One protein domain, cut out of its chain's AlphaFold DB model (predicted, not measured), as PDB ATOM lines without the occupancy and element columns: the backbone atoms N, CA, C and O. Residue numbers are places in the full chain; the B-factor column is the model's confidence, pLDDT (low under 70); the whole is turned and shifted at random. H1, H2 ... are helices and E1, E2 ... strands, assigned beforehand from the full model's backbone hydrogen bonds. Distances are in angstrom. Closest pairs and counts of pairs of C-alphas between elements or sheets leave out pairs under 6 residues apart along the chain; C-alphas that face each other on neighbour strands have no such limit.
ATOM      1  N   VAL A  27     -18.588   5.266   4.829       93.88
ATOM      2  CA  VAL A  27     -19.100   6.524   4.269       93.88
ATOM      3  C   VAL A  27     -19.483   7.471   5.405       93.88
ATOM      4  O   VAL A  27     -20.157   7.074   6.356       93.88
ATOM      5  N   THR A  28     -19.051   8.726   5.330       95.81
ATOM      6  CA  THR A  28     -19.525   9.767   6.252       95.81
ATOM      7  C   THR A  28     -20.850  10.364   5.776       95.81
ATOM      8  O   THR A  28     -21.163  10.348   4.589       95.81
ATOM      9  N   PHE A  29     -21.612  10.965   6.691       96.00
ATOM     10  CA  PHE A  29     -22.888  11.606   6.357       96.00
ATOM     11  C   PHE A  29     -22.761  12.694   5.274       96.00
ATOM     12  O   PHE A  29     -23.626  12.821   4.416       96.00
ATOM     13  N   ASP A  30     -21.671  13.467   5.280       94.81
ATOM     14  CA  ASP A  30     -21.429  14.488   4.256       94.81
ATOM     15  C   ASP A  30     -21.011  13.878   2.911       94.81
ATOM     16  O   ASP A  30     -21.418  14.382   1.871       94.81
ATOM     17  N   GLU A  31     -20.231  12.793   2.911       95.31
ATOM     18  CA  GLU A  31     -19.884  12.071   1.678       95.31
ATOM     19  C   GLU A  31     -21.119  11.451   1.026       95.31
ATOM     20  O   GLU A  31     -21.272  11.568  -0.184       95.31
ATOM     21  N   PHE A  32     -22.020  10.861   1.820       95.56
ATOM     22  CA  PHE A  32     -23.268  10.264   1.337       95.56
ATOM     23  C   PHE A  32     -24.103  11.257   0.522       95.56
ATOM     24  O   PHE A  32     -24.557  10.933  -0.567       95.56
ATOM     25  N   PHE A  33     -24.260  12.484   1.025       95.19
ATOM     26  CA  PHE A  33     -25.031  13.526   0.349       95.19
ATOM     27  C   PHE A  33     -24.254  14.266  -0.745       95.19
ATOM     28  O   PHE A  33     -24.857  15.051  -1.456       95.19
ATOM     29  N   ASN A  34     -22.950  14.045  -0.917       94.06
ATOM     30  CA  ASN A  34     -22.176  14.612  -2.032       94.06
ATOM     31  C   ASN A  34     -22.153  13.686  -3.260       94.06
ATOM     32  O   ASN A  34     -21.224  13.732  -4.063       94.06
ATOM     33  N   TYR A  35     -23.162  12.830  -3.382       93.62
ATOM     34  CA  TYR A  35     -23.344  11.932  -4.508       93.62
ATOM     35  C   TYR A  35     -23.715  12.682  -5.789       93.62
ATOM     36  O   TYR A  35     -24.549  13.589  -5.760       93.62
ATOM     37  N   THR A  36     -23.144  12.271  -6.921       94.25
ATOM     38  CA  THR A  36     -23.519  12.798  -8.234       94.25
ATOM     39  C   THR A  36     -24.533  11.865  -8.885       94.25
ATOM     40  O   THR A  36     -24.221  10.720  -9.215       94.25
ATOM     41  N   THR A  37     -25.741  12.373  -9.124       92.62
ATOM     42  CA  THR A  37     -26.807  11.612  -9.795       92.62
ATOM     43  C   THR A  37     -26.767  11.849 -11.299       92.62
ATOM     44  O   THR A  37     -26.533  12.975 -11.737       92.62
ATOM     45  N   PHE A  38     -27.038  10.816 -12.097       93.81
ATOM     46  CA  PHE A  38     -27.159  10.920 -13.553       93.81
ATOM     47  C   PHE A  38     -28.634  10.997 -13.968       93.81
ATOM     48  O   PHE A  38     -29.357  10.003 -13.922       93.81
ATOM     49  N   SER A  39     -29.096  12.174 -14.395       87.81
ATOM     50  CA  SER A  39     -30.518  12.421 -14.676       87.81
ATOM     51  C   SER A  39     -30.928  12.071 -16.112       87.81
ATOM     52  O   SER A  39     -32.060  11.638 -16.358       87.81
ATOM     53  N   SER A  40     -30.010  12.204 -17.074       90.88
ATOM     54  CA  SER A  40     -30.278  11.934 -18.490       90.88
ATOM     55  C   SER A  40     -29.006  11.586 -19.261       90.88
ATOM     56  O   SER A  40     -27.943  12.163 -19.020       90.88
ATOM     57  N   ILE A  41     -29.131  10.677 -20.234       94.50
ATOM     58  CA  ILE A  41     -28.126  10.465 -21.276       94.50
ATOM     59  C   ILE A  41     -28.793  10.463 -22.653       94.50
ATOM     60  O   ILE A  41     -29.855   9.871 -22.830       94.50
ATOM     61  N   THR A  42     -28.177  11.115 -23.639       93.56
ATOM     62  CA  THR A  42     -28.631  11.092 -25.040       93.56
ATOM     63  C   THR A  42     -27.441  10.971 -25.983       93.56
ATOM     64  O   THR A  42     -26.337  11.401 -25.662       93.56
ATOM     65  N   VAL A  43     -27.637  10.372 -27.156       91.94
ATOM     66  CA  VAL A  43     -26.562  10.175 -28.139       91.94
ATOM     67  C   VAL A  43     -26.747  11.079 -29.347       91.94
ATOM     68  O   VAL A  43     -27.868  11.363 -29.765       91.94
ATOM     69  N   SER A  44     -25.628  11.505 -29.922       90.88
ATOM     70  CA  SER A  44     -25.619  12.298 -31.147       90.88
ATOM     71  C   SER A  44     -26.188  11.513 -32.337       90.88
ATOM     72  O   SER A  44     -25.822  10.349 -32.543       90.88
ATOM     73  N   PRO A  45     -27.024  12.146 -33.182       85.94
ATOM     74  CA  PRO A  45     -27.564  11.520 -34.384       85.94
ATOM     75  C   PRO A  45     -26.524  11.372 -35.513       85.94
ATOM     76  O   PRO A  45     -26.770  10.641 -36.470       85.94
ATOM     77  N   ASN A  46     -25.357  12.026 -35.425       82.38
ATOM     78  CA  ASN A  46     -24.378  12.107 -36.522       82.38
ATOM     79  C   ASN A  46     -23.437  10.894 -36.635       82.38
ATOM     80  O   ASN A  46     -22.489  10.936 -37.419       82.38
ATOM     81  N   ASN A  47     -23.659   9.836 -35.845       80.38
ATOM     82  CA  ASN A  47     -22.774   8.667 -35.759       80.38
ATOM     83  C   ASN A  47     -21.293   9.033 -35.485       80.38
ATOM     84  O   ASN A  47     -20.364   8.388 -35.964       80.38
ATOM     85  N   ASP A  48     -21.067  10.092 -34.706       83.81
ATOM     86  CA  ASP A  48     -19.750  10.573 -34.267       83.81
ATOM     87  C   ASP A  48     -19.372  10.055 -32.867       83.81
ATOM     88  O   ASP A  48     -18.389  10.499 -32.277       83.81
ATOM     89  N   GLN A  49     -20.161   9.115 -32.331       86.75
ATOM     90  CA  GLN A  49     -19.981   8.506 -31.011       86.75
ATOM     91  C   GLN A  49     -19.920   9.528 -29.853       86.75
ATOM     92  O   GLN A  49     -19.216   9.329 -28.858       86.75
ATOM     93  N   SER A  50     -20.673  10.622 -29.978       92.56
ATOM     94  CA  SER A  50     -20.844  11.632 -28.931       92.56
ATOM     95  C   SER A  50     -22.071  11.339 -28.056       92.56
ATOM     96  O   SER A  50     -23.114  10.910 -28.554       92.56
ATOM     97  N   ILE A  51     -21.956  11.615 -26.755       94.62
ATOM     98  CA  ILE A  51     -22.996  11.422 -25.738       94.62
ATOM     99  C   ILE A  51     -23.162  12.727 -24.956       94.62
ATOM    100  O   ILE A  51     -22.172  13.324 -24.539       94.62
ATOM    101  N   LEU A  52     -24.397  13.163 -24.730       95.50
ATOM    102  CA  LEU A  52     -24.705  14.136 -23.689       95.50
ATOM    103  C   LEU A  52     -25.014  13.405 -22.393       95.50
ATOM    104  O   LEU A  52     -25.816  12.477 -22.387       95.50
ATOM    105  N   ILE A  53     -24.377  13.841 -21.314       95.75
ATOM    106  CA  ILE A  53     -24.545  13.290 -19.972       95.75
ATOM    107  C   ILE A  53     -24.955  14.436 -19.059       95.75
ATOM    108  O   ILE A  53     -24.208  15.408 -18.918       95.75
ATOM    109  N   GLN A  54     -26.134  14.321 -18.457       94.69
ATOM    110  CA  GLN A  54     -26.632  15.276 -17.481       94.69
ATOM    111  C   GLN A  54     -26.463  14.729 -16.065       94.69
ATOM    112  O   GLN A  54     -26.764  13.562 -15.802       94.69
ATOM    113  N   THR A  55     -25.964  15.576 -15.169       94.00
ATOM    114  CA  THR A  55     -25.679  15.219 -13.778       94.00
ATOM    115  C   THR A  55     -26.129  16.302 -12.812       94.00
ATOM    116  O   THR A  55     -25.866  17.478 -13.068       94.00
ATOM    117  N   THR A  56     -26.665  15.908 -11.665       91.50
ATOM    118  CA  THR A  56     -27.060  16.818 -10.583       91.50
ATOM    119  C   THR A  56     -25.990  16.848  -9.492       91.50
ATOM    120  O   THR A  56     -25.500  15.797  -9.076       91.50
ATOM    121  N   HIS A  57     -25.646  18.047  -9.019       90.25
ATOM    122  CA  HIS A  57     -24.702  18.293  -7.929       90.25
ATOM    123  C   HIS A  57     -25.305  19.237  -6.887       90.25
ATOM    124  O   HIS A  57     -26.013  20.184  -7.222       90.25
ATOM    125  N   HIS A  58     -24.975  19.029  -5.616       90.88
ATOM    126  CA  HIS A  58     -25.417  19.901  -4.531       90.88
ATOM    127  C   HIS A  58     -24.392  21.009  -4.262       90.88
ATOM    128  O   HIS A  58     -23.232  20.727  -3.957       90.88
ATOM    129  N   VAL A  59     -24.824  22.273  -4.314       90.69
ATOM    130  CA  VAL A  59     -24.010  23.435  -3.922       90.69
ATOM    131  C   VAL A  59     -24.497  23.935  -2.566       90.69
ATOM    132  O   VAL A  59     -25.421  24.746  -2.450       90.69
ATOM    133  N   TRP A  60     -23.892  23.390  -1.511       92.06
ATOM    134  CA  TRP A  60     -24.353  23.555  -0.132       92.06
ATOM    135  C   TRP A  60     -24.289  24.994   0.376       92.06
ATOM    136  O   TRP A  60     -25.181  25.406   1.113       92.06
ATOM    137  N   GLU A  61     -23.271  25.772   0.001       91.38
ATOM    138  CA  GLU A  61     -23.132  27.169   0.432       91.38
ATOM    139  C   GLU A  61     -24.226  28.077  -0.148       91.38
ATOM    140  O   GLU A  61     -24.588  29.083   0.468       91.38
ATOM    141  N   GLU A  62     -24.765  27.710  -1.311       87.81
ATOM    142  CA  GLU A  62     -25.782  28.474  -2.039       87.81
ATOM    143  C   GLU A  62     -27.203  27.924  -1.832       87.81
ATOM    144  O   GLU A  62     -28.175  28.609  -2.146       87.81
ATOM    145  N   ASN A  63     -27.340  26.743  -1.218       90.31
ATOM    146  CA  ASN A  63     -28.608  26.034  -1.010       90.31
ATOM    147  C   ASN A  63     -29.332  25.690  -2.324       90.31
ATOM    148  O   ASN A  63     -30.561  25.753  -2.378       90.31
ATOM    149  N   ILE A  64     -28.583  25.331  -3.369       86.62
ATOM    150  CA  ILE A  64     -29.131  25.000  -4.691       86.62
ATOM    151  C   ILE A  64     -28.597  23.665  -5.211       86.62
ATOM    152  O   ILE A  64     -27.514  23.214  -4.831       86.62
ATOM    153  N   ASN A  65     -29.360  23.064  -6.120       86.12
ATOM    154  CA  ASN A  65     -28.916  21.960  -6.962       86.12
ATOM    155  C   ASN A  65     -28.421  22.530  -8.302       86.12
ATOM    156  O   ASN A  65     -29.176  23.213  -8.993       86.12
ATOM    157  N   GLU A  66     -27.160  22.280  -8.657       88.69
ATOM    158  CA  GLU A  66     -26.604  22.583  -9.979       88.69
ATOM    159  C   GLU A  66     -26.775  21.375 -10.907       88.69
ATOM    160  O   GLU A  66     -26.431  20.241 -10.577       88.69
ATOM    161  N   GLU A  67     -27.268  21.630 -12.110       90.06
ATOM    162  CA  GLU A  67     -27.527  20.626 -13.137       90.06
ATOM    163  C   GLU A  67     -26.519  20.818 -14.266       90.06
ATOM    164  O   GLU A  67     -26.589  21.750 -15.072       90.06
ATOM    165  N   HIS A  68     -25.523  19.946 -14.315       93.38
ATOM    166  CA  HIS A  68     -24.463  20.028 -15.304       93.38
ATOM    167  C   HIS A  68     -24.821  19.217 -16.543       93.38
ATOM    168  O   HIS A  68     -25.191  18.051 -16.442       93.38
ATOM    169  N   LEU A  69     -24.617  19.805 -17.720       94.94
ATOM    170  CA  LEU A  69     -24.678  19.097 -18.993       94.94
ATOM    171  C   LEU A  69     -23.273  18.964 -19.577       94.94
ATOM    172  O   LEU A  69     -22.606  19.966 -19.847       94.94
ATOM    173  N   TYR A  70     -22.840  17.731 -19.813       95.50
ATOM    174  CA  TYR A  70     -21.544  17.411 -20.396       95.50
ATOM    175  C   TYR A  70     -21.687  16.798 -21.785       95.50
ATOM    176  O   TYR A  70     -22.538  15.944 -22.003       95.50
ATOM    177  N   LEU A  71     -20.787  17.170 -22.694       95.25
ATOM    178  CA  LEU A  71     -20.513  16.443 -23.928       95.25
ATOM    179  C   LEU A  71     -19.359  15.470 -23.692       95.25
ATOM    180  O   LEU A  71     -18.241  15.896 -23.399       95.25
ATOM    181  N   PHE A  72     -19.619  14.181 -23.861       95.88
ATOM    182  CA  PHE A  72     -18.627  13.118 -23.816       95.88
ATOM    183  C   PHE A  72     -18.387  12.550 -25.217       95.88
ATOM    184  O   PHE A  72     -19.336  12.167 -25.901       95.88
ATOM    185  N   LYS A  73     -17.128  12.460 -25.650       94.25
ATOM    186  CA  LYS A  73     -16.750  11.869 -26.942       94.25
ATOM    187  C   LYS A  73     -16.031  10.546 -26.729       94.25
ATOM    188  O   LYS A  73     -14.967  10.493 -26.116       94.25
ATOM    189  N   LEU A  74     -16.585   9.465 -27.277       91.94
ATOM    190  CA  LEU A  74     -16.043   8.114 -27.084       91.94
ATOM    191  C   LEU A  74     -14.696   7.881 -27.782       91.94
ATOM    192  O   LEU A  74     -13.949   7.013 -27.332       91.94
ATOM    193  N   GLN A  75     -14.401   8.617 -28.862       88.25
ATOM    194  CA  GLN A  75     -13.206   8.430 -29.697       88.25
ATOM    195  C   GLN A  75     -11.902   8.776 -28.963       88.25
ATOM    196  O   GLN A  75     -10.890   8.103 -29.153       88.25
ATOM    197  N   ASP A  76     -11.924   9.823 -28.137       91.50
ATOM    198  CA  ASP A  76     -10.762  10.335 -27.401       91.50
ATOM    199  C   ASP A  76     -10.974  10.374 -25.878       91.50
ATOM    200  O   ASP A  76     -10.079  10.796 -25.146       91.50
ATOM    201  N   ASN A  77     -12.129   9.895 -25.397       91.44
ATOM    202  CA  ASN A  77     -12.569   9.968 -24.002       91.44
ATOM    203  C   ASN A  77     -12.546  11.401 -23.436       91.44
ATOM    204  O   ASN A  77     -12.244  11.604 -22.258       91.44
ATOM    205  N   SER A  78     -12.842  12.406 -24.265       93.56
ATOM    206  CA  SER A  78     -12.935  13.794 -23.811       93.56
ATOM    207  C   SER A  78     -14.312  14.101 -23.215       93.56
ATOM    208  O   SER A  78     -15.348  13.774 -23.794       93.56
ATOM    209  N   LYS A  79     -14.318  14.765 -22.052       94.69
ATOM    210  CA  LYS A  79     -15.516  15.268 -21.364       94.69
ATOM    211  C   LYS A  79     -15.452  16.795 -21.299       94.69
ATOM    212  O   LYS A  79     -14.524  17.348 -20.715       94.69
ATOM    213  N   THR A  80     -16.432  17.472 -21.894       94.19
ATOM    214  CA  THR A  80     -16.527  18.941 -21.945       94.19
ATOM    215  C   THR A  80     -17.807  19.405 -21.262       94.19
ATOM    216  O   THR A  80     -18.887  18.936 -21.606       94.19
ATOM    217  N   LEU A  81     -17.704  20.327 -20.304       94.88
ATOM    218  CA  LEU A  81     -18.868  20.957 -19.675       94.88
ATOM    219  C   LEU A  81     -19.495  21.977 -20.638       94.88
ATOM    220  O   LEU A  81     -18.802  22.885 -21.091       94.88
ATOM    221  N   ILE A  82     -20.791  21.838 -20.918       94.06
ATOM    222  CA  ILE A  82     -21.571  22.789 -21.724       94.06
ATOM    223  C   ILE A  82     -22.165  23.881 -20.828       94.06
ATOM    224  O   ILE A  82     -22.048  25.066 -21.129       94.06
ATOM    225  N   THR A  83     -22.819  23.490 -19.733       91.50
ATOM    226  CA  THR A  83     -23.463  24.410 -18.781       91.50
ATOM    227  C   THR A  83     -23.638  23.748 -17.417       91.50
ATOM    228  O   THR A  83     -23.682  22.523 -17.341       91.50
ATOM    229  N   LYS A  84     -23.748  24.562 -16.362       89.06
ATOM    230  CA  LYS A  84     -24.068  24.146 -14.983       89.06
ATOM    231  C   LYS A  84     -25.519  24.394 -14.565       89.06
ATOM    232  O   LYS A  84     -25.912  24.102 -13.442       89.06
ATOM    233  N   GLN A  85     -26.285  25.005 -15.457       84.94
ATOM    234  CA  GLN A  85     -27.664  25.409 -15.220       84.94
ATOM    235  C   GLN A  85     -28.580  24.686 -16.199       84.94
ATOM    236  O   GLN A  85     -29.515  25.287 -16.708       84.94
ATOM    237  N   ALA A  86     -28.291  23.442 -16.573       75.31
ATOM    238  CA  ALA A  86     -29.225  22.690 -17.396       75.31
ATOM    239  C   ALA A  86     -30.552  22.554 -16.636       75.31
ATOM    240  O   ALA A  86     -30.577  22.334 -15.436       75.31
ATOM    241  N   SER A  87     -31.687  22.744 -17.291       76.12
ATOM    242  CA  SER A  87     -32.950  22.330 -16.670       76.12
ATOM    243  C   SER A  87     -33.074  20.805 -16.718       76.12
ATOM    244  O   SER A  87     -32.363  20.139 -17.467       76.12
ATOM    245  N   SER A  88     -34.020  20.241 -15.971       64.19
ATOM    246  CA  SER A  88     -34.378  18.818 -16.047       64.19
ATOM    247  C   SER A  88     -34.982  18.393 -17.401       64.19
ATOM    248  O   SER A  88     -35.283  17.216 -17.597       64.19
ATOM    249  N   PHE A  89     -35.152  19.320 -18.354       66.06
ATOM    250  CA  PHE A  89     -35.601  19.014 -19.710       66.06
ATOM    251  C   PHE A  89     -34.521  18.297 -20.516       66.06
ATOM    252  O   PHE A  89     -33.367  18.719 -20.537       66.06
ATOM    253  N   GLN A  90     -34.916  17.258 -21.260       75.56
ATOM    254  CA  GLN A  90     -33.996  16.509 -22.114       75.56
ATOM    255  C   GLN A  90     -33.462  17.385 -23.263       75.56
ATOM    256  O   GLN A  90     -34.243  17.780 -24.135       75.56
ATOM    257  N   PRO A  91     -32.142  17.649 -23.324       89.00
ATOM    258  CA  PRO A  91     -31.536  18.378 -24.432       89.00
ATOM    259  C   PRO A  91     -31.776  17.672 -25.770       89.00
ATOM    260  O   PRO A  91     -31.632  16.452 -25.873       89.00
ATOM    261  N   GLN A  92     -32.093  18.444 -26.808       91.81
ATOM    262  CA  GLN A  92     -32.445  17.929 -28.130       91.81
ATOM    263  C   GLN A  92     -31.351  18.224 -29.155       91.81
ATOM    264  O   GLN A  92     -30.985  19.380 -29.391       91.81
ATOM    265  N   TRP A  93     -30.866  17.174 -29.813       92.44
ATOM    266  CA  TRP A  93     -29.867  17.272 -30.874       92.44
ATOM    267  C   TRP A  93     -30.487  17.689 -32.212       92.44
ATOM    268  O   TRP A  93     -31.537  17.183 -32.605       92.44
ATOM    269  N   LYS A  94     -29.782  18.541 -32.961       92.25
ATOM    270  CA  LYS A  94     -30.031  18.796 -34.387       92.25
ATOM    271  C   LYS A  94     -28.721  19.110 -35.090       92.25
ATOM    272  O   LYS A  94     -28.152  20.184 -34.910       92.25
ATOM    273  N   ASP A  95     -28.241  18.183 -35.910       88.38
ATOM    274  CA  ASP A  95     -26.952  18.297 -36.596       88.38
ATOM    275  C   ASP A  95     -25.820  18.652 -35.610       88.38
ATOM    276  O   ASP A  95     -25.462  17.845 -34.761       88.38
ATOM    277  N   ASN A  96     -25.260  19.865 -35.691       89.06
ATOM    278  CA  ASN A  96     -24.195  20.349 -34.801       89.06
ATOM    279  C   ASN A  96     -24.707  21.275 -33.680       89.06
ATOM    280  O   ASN A  96     -23.916  22.005 -33.082       89.06
ATOM    281  N   LEU A  97     -26.018  21.301 -33.456       92.75
ATOM    282  CA  LEU A  97     -26.684  22.124 -32.458       92.75
ATOM    283  C   LEU A  97     -27.307  21.248 -31.374       92.75
ATOM    284  O   LEU A  97     -27.787  20.143 -31.635       92.75
ATOM    285  N   ILE A  98     -27.341  21.792 -30.165       93.81
ATOM    286  CA  ILE A  98     -28.071  21.242 -29.030       93.81
ATOM    287  C   ILE A  98     -29.030  22.326 -28.547       93.81
ATOM    288  O   ILE A  98     -28.594  23.421 -28.196       93.81
ATOM    289  N   ALA A  99     -30.328  22.030 -28.554       92.44
ATOM    290  CA  ALA A  99     -31.348  22.868 -27.939       92.44
ATOM    291  C   ALA A  99     -31.606  22.401 -26.508       92.44
ATOM    292  O   ALA A  99     -31.772  21.207 -26.263       92.44
ATOM    293  N   LEU A 100     -31.649  23.336 -25.569       91.62
ATOM    294  CA  LEU A 100     -31.903  23.061 -24.161       91.62
ATOM    295  C   LEU A 100     -32.577  24.256 -23.493       91.62
ATOM    296  O   LEU A 100     -32.481  25.387 -23.963       91.62
ATOM    297  N   ILE A 101     -33.220  24.015 -22.361       86.81
ATOM    298  CA  ILE A 101     -33.671  25.072 -21.459       86.81
ATOM    299  C   ILE A 101     -32.678  25.132 -20.300       86.81
ATOM    300  O   ILE A 101     -32.218  24.090 -19.822       86.81
ATOM    301  N   LEU A 102     -32.336  26.341 -19.861       84.75
ATOM    302  CA  LEU A 102     -31.545  26.527 -18.650       84.75
ATOM    303  C   LEU A 102     -32.471  26.698 -17.441       84.75
ATOM    304  O   LEU A 102     -33.516  27.343 -17.547       84.75
ATOM    305  N   ALA A 103     -32.095  26.111 -16.311       71.44
ATOM    306  CA  ALA A 103     -32.709  26.361 -15.019       71.44
ATOM    307  C   ALA A 103     -32.436  27.812 -14.602       71.44
ATOM    308  O   ALA A 103     -31.294  28.275 -14.634       71.44
ATOM    309  N   ASP A 104     -33.481  28.535 -14.203       63.31
ATOM    310  CA  ASP A 104     -33.323  29.876 -13.647       63.31
ATOM    311  C   ASP A 104     -32.993  29.765 -12.155       63.31
ATOM    312  O   ASP A 104     -33.874  29.574 -11.317       63.31
ATOM    313  N   SER A 105     -31.710  29.893 -11.813       46.44
ATOM    314  CA  SER A 105     -31.234  29.849 -10.425       46.44
ATOM    315  C   SER A 105     -31.677  31.057  -9.580       46.44
ATOM    316  O   SER A 105     -31.376  31.114  -8.390       46.44
ATOM    317  N   SER A 106     -32.360  32.047 -10.172       38.66
ATOM    318  CA  SER A 106     -32.805  33.283  -9.513       38.66
ATOM    319  C   SER A 106     -34.324  33.395  -9.331       38.66
ATOM    320  O   SER A 106     -34.788  34.283  -8.603       38.66
ATOM    321  N   ALA A 107     -35.101  32.505  -9.955       40.69
ATOM    322  CA  ALA A 107     -36.556  32.572  -9.952       40.69
ATOM    323  C   ALA A 107     -37.125  32.236  -8.563       40.69
ATOM    324  O   ALA A 107     -37.119  31.094  -8.106       40.69
TER     325      ALA A 107
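What this domain is: This is residues 27 to 107 of the 1182 residues of the protein "Hypothetical protein" of Adineta ricciae (UniProt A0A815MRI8). A strongly twisted sheet of four strands, E1 to E4, makes the main slab, and a small hairpin of E5 and E6 lies over one face of it, toward the end where E1 turns into E2, while the other face is bare. Beyond the other end of E1, residues 27 to 32 stick out, of which 29 to 32 belong to the short helix H1. The printed part has 81 residues, with one named helix and six named strands in the order H1, E1, E2, E3, E4, E5, E6; the class is mostly strand, and both sheets, E1 - E2 - E3 - E4 and E5 - E6, are antiparallel. The whole is flat, 42 by 33 by 15 A, and only just loose, close to compact, with a radius of gyration of the C-alphas of 14.2 A.

Where its parts are: H1 is residues 29 to 33 and begins with C-alpha 29 at (-22.888, 11.606, 6.357). E1, residues 37 to 43, measures 18.4 A from first to last C-alpha. E2, residues 50 to 59, measures 27.8 A, and E3, residues 64 to 73, measures 28.6 A, with C-alpha 64 at (-29.131, 25.000, -4.691). E4, residues 78 to 83, measures 15.8 A. E5 is residues 92 to 94, 6.8 A long. E6, residues 97 to 101, measures 13.4 A and ends with C-alpha 101 at (-33.671, 25.072, -21.459).

How they stand to each other: E1 to E4 form a meander, each strand the antiparallel neighbour of the one before, with E1 and E4 as edge strands. In the hairpin of E1 and E2, C-alphas 43 and 51 face each other at 4.5 A, and N 52 and O 42 are within hydrogen-bond range at 2.8 A. In the hairpin of E2 and E3, C-alphas 54 and 69 face each other at 4.6 A, and N 55 and O 68 are 2.9 A apart. E3 and E4, also a hairpin, run at 142 degrees, with C-alphas 70 and 81 facing each other at 4.5 A and N 71 and O 80 at 2.8 A. From edge to edge the strands' lines turn by 72 degrees. In the hairpin of E5 and E6, C-alphas 93 and 98 face each other at 4.7 A, and N 92 and O 99 are 2.8 A apart. E5 is apart from E1, but only just, with closest C-alphas 8.3 A apart. H1 is not on the four-stranded sheet, and in it every O i to N i+4 pair is within hydrogen-bond range.

The domain as a whole: The two C-alphas farthest apart are those of Thr 28 and Asp 95, at 44.3 A. The printed part has no cut, and no link is long. The mean pLDDT of the printed part is 87.9; residues 88 to 89 and 104 to 107 are under 70.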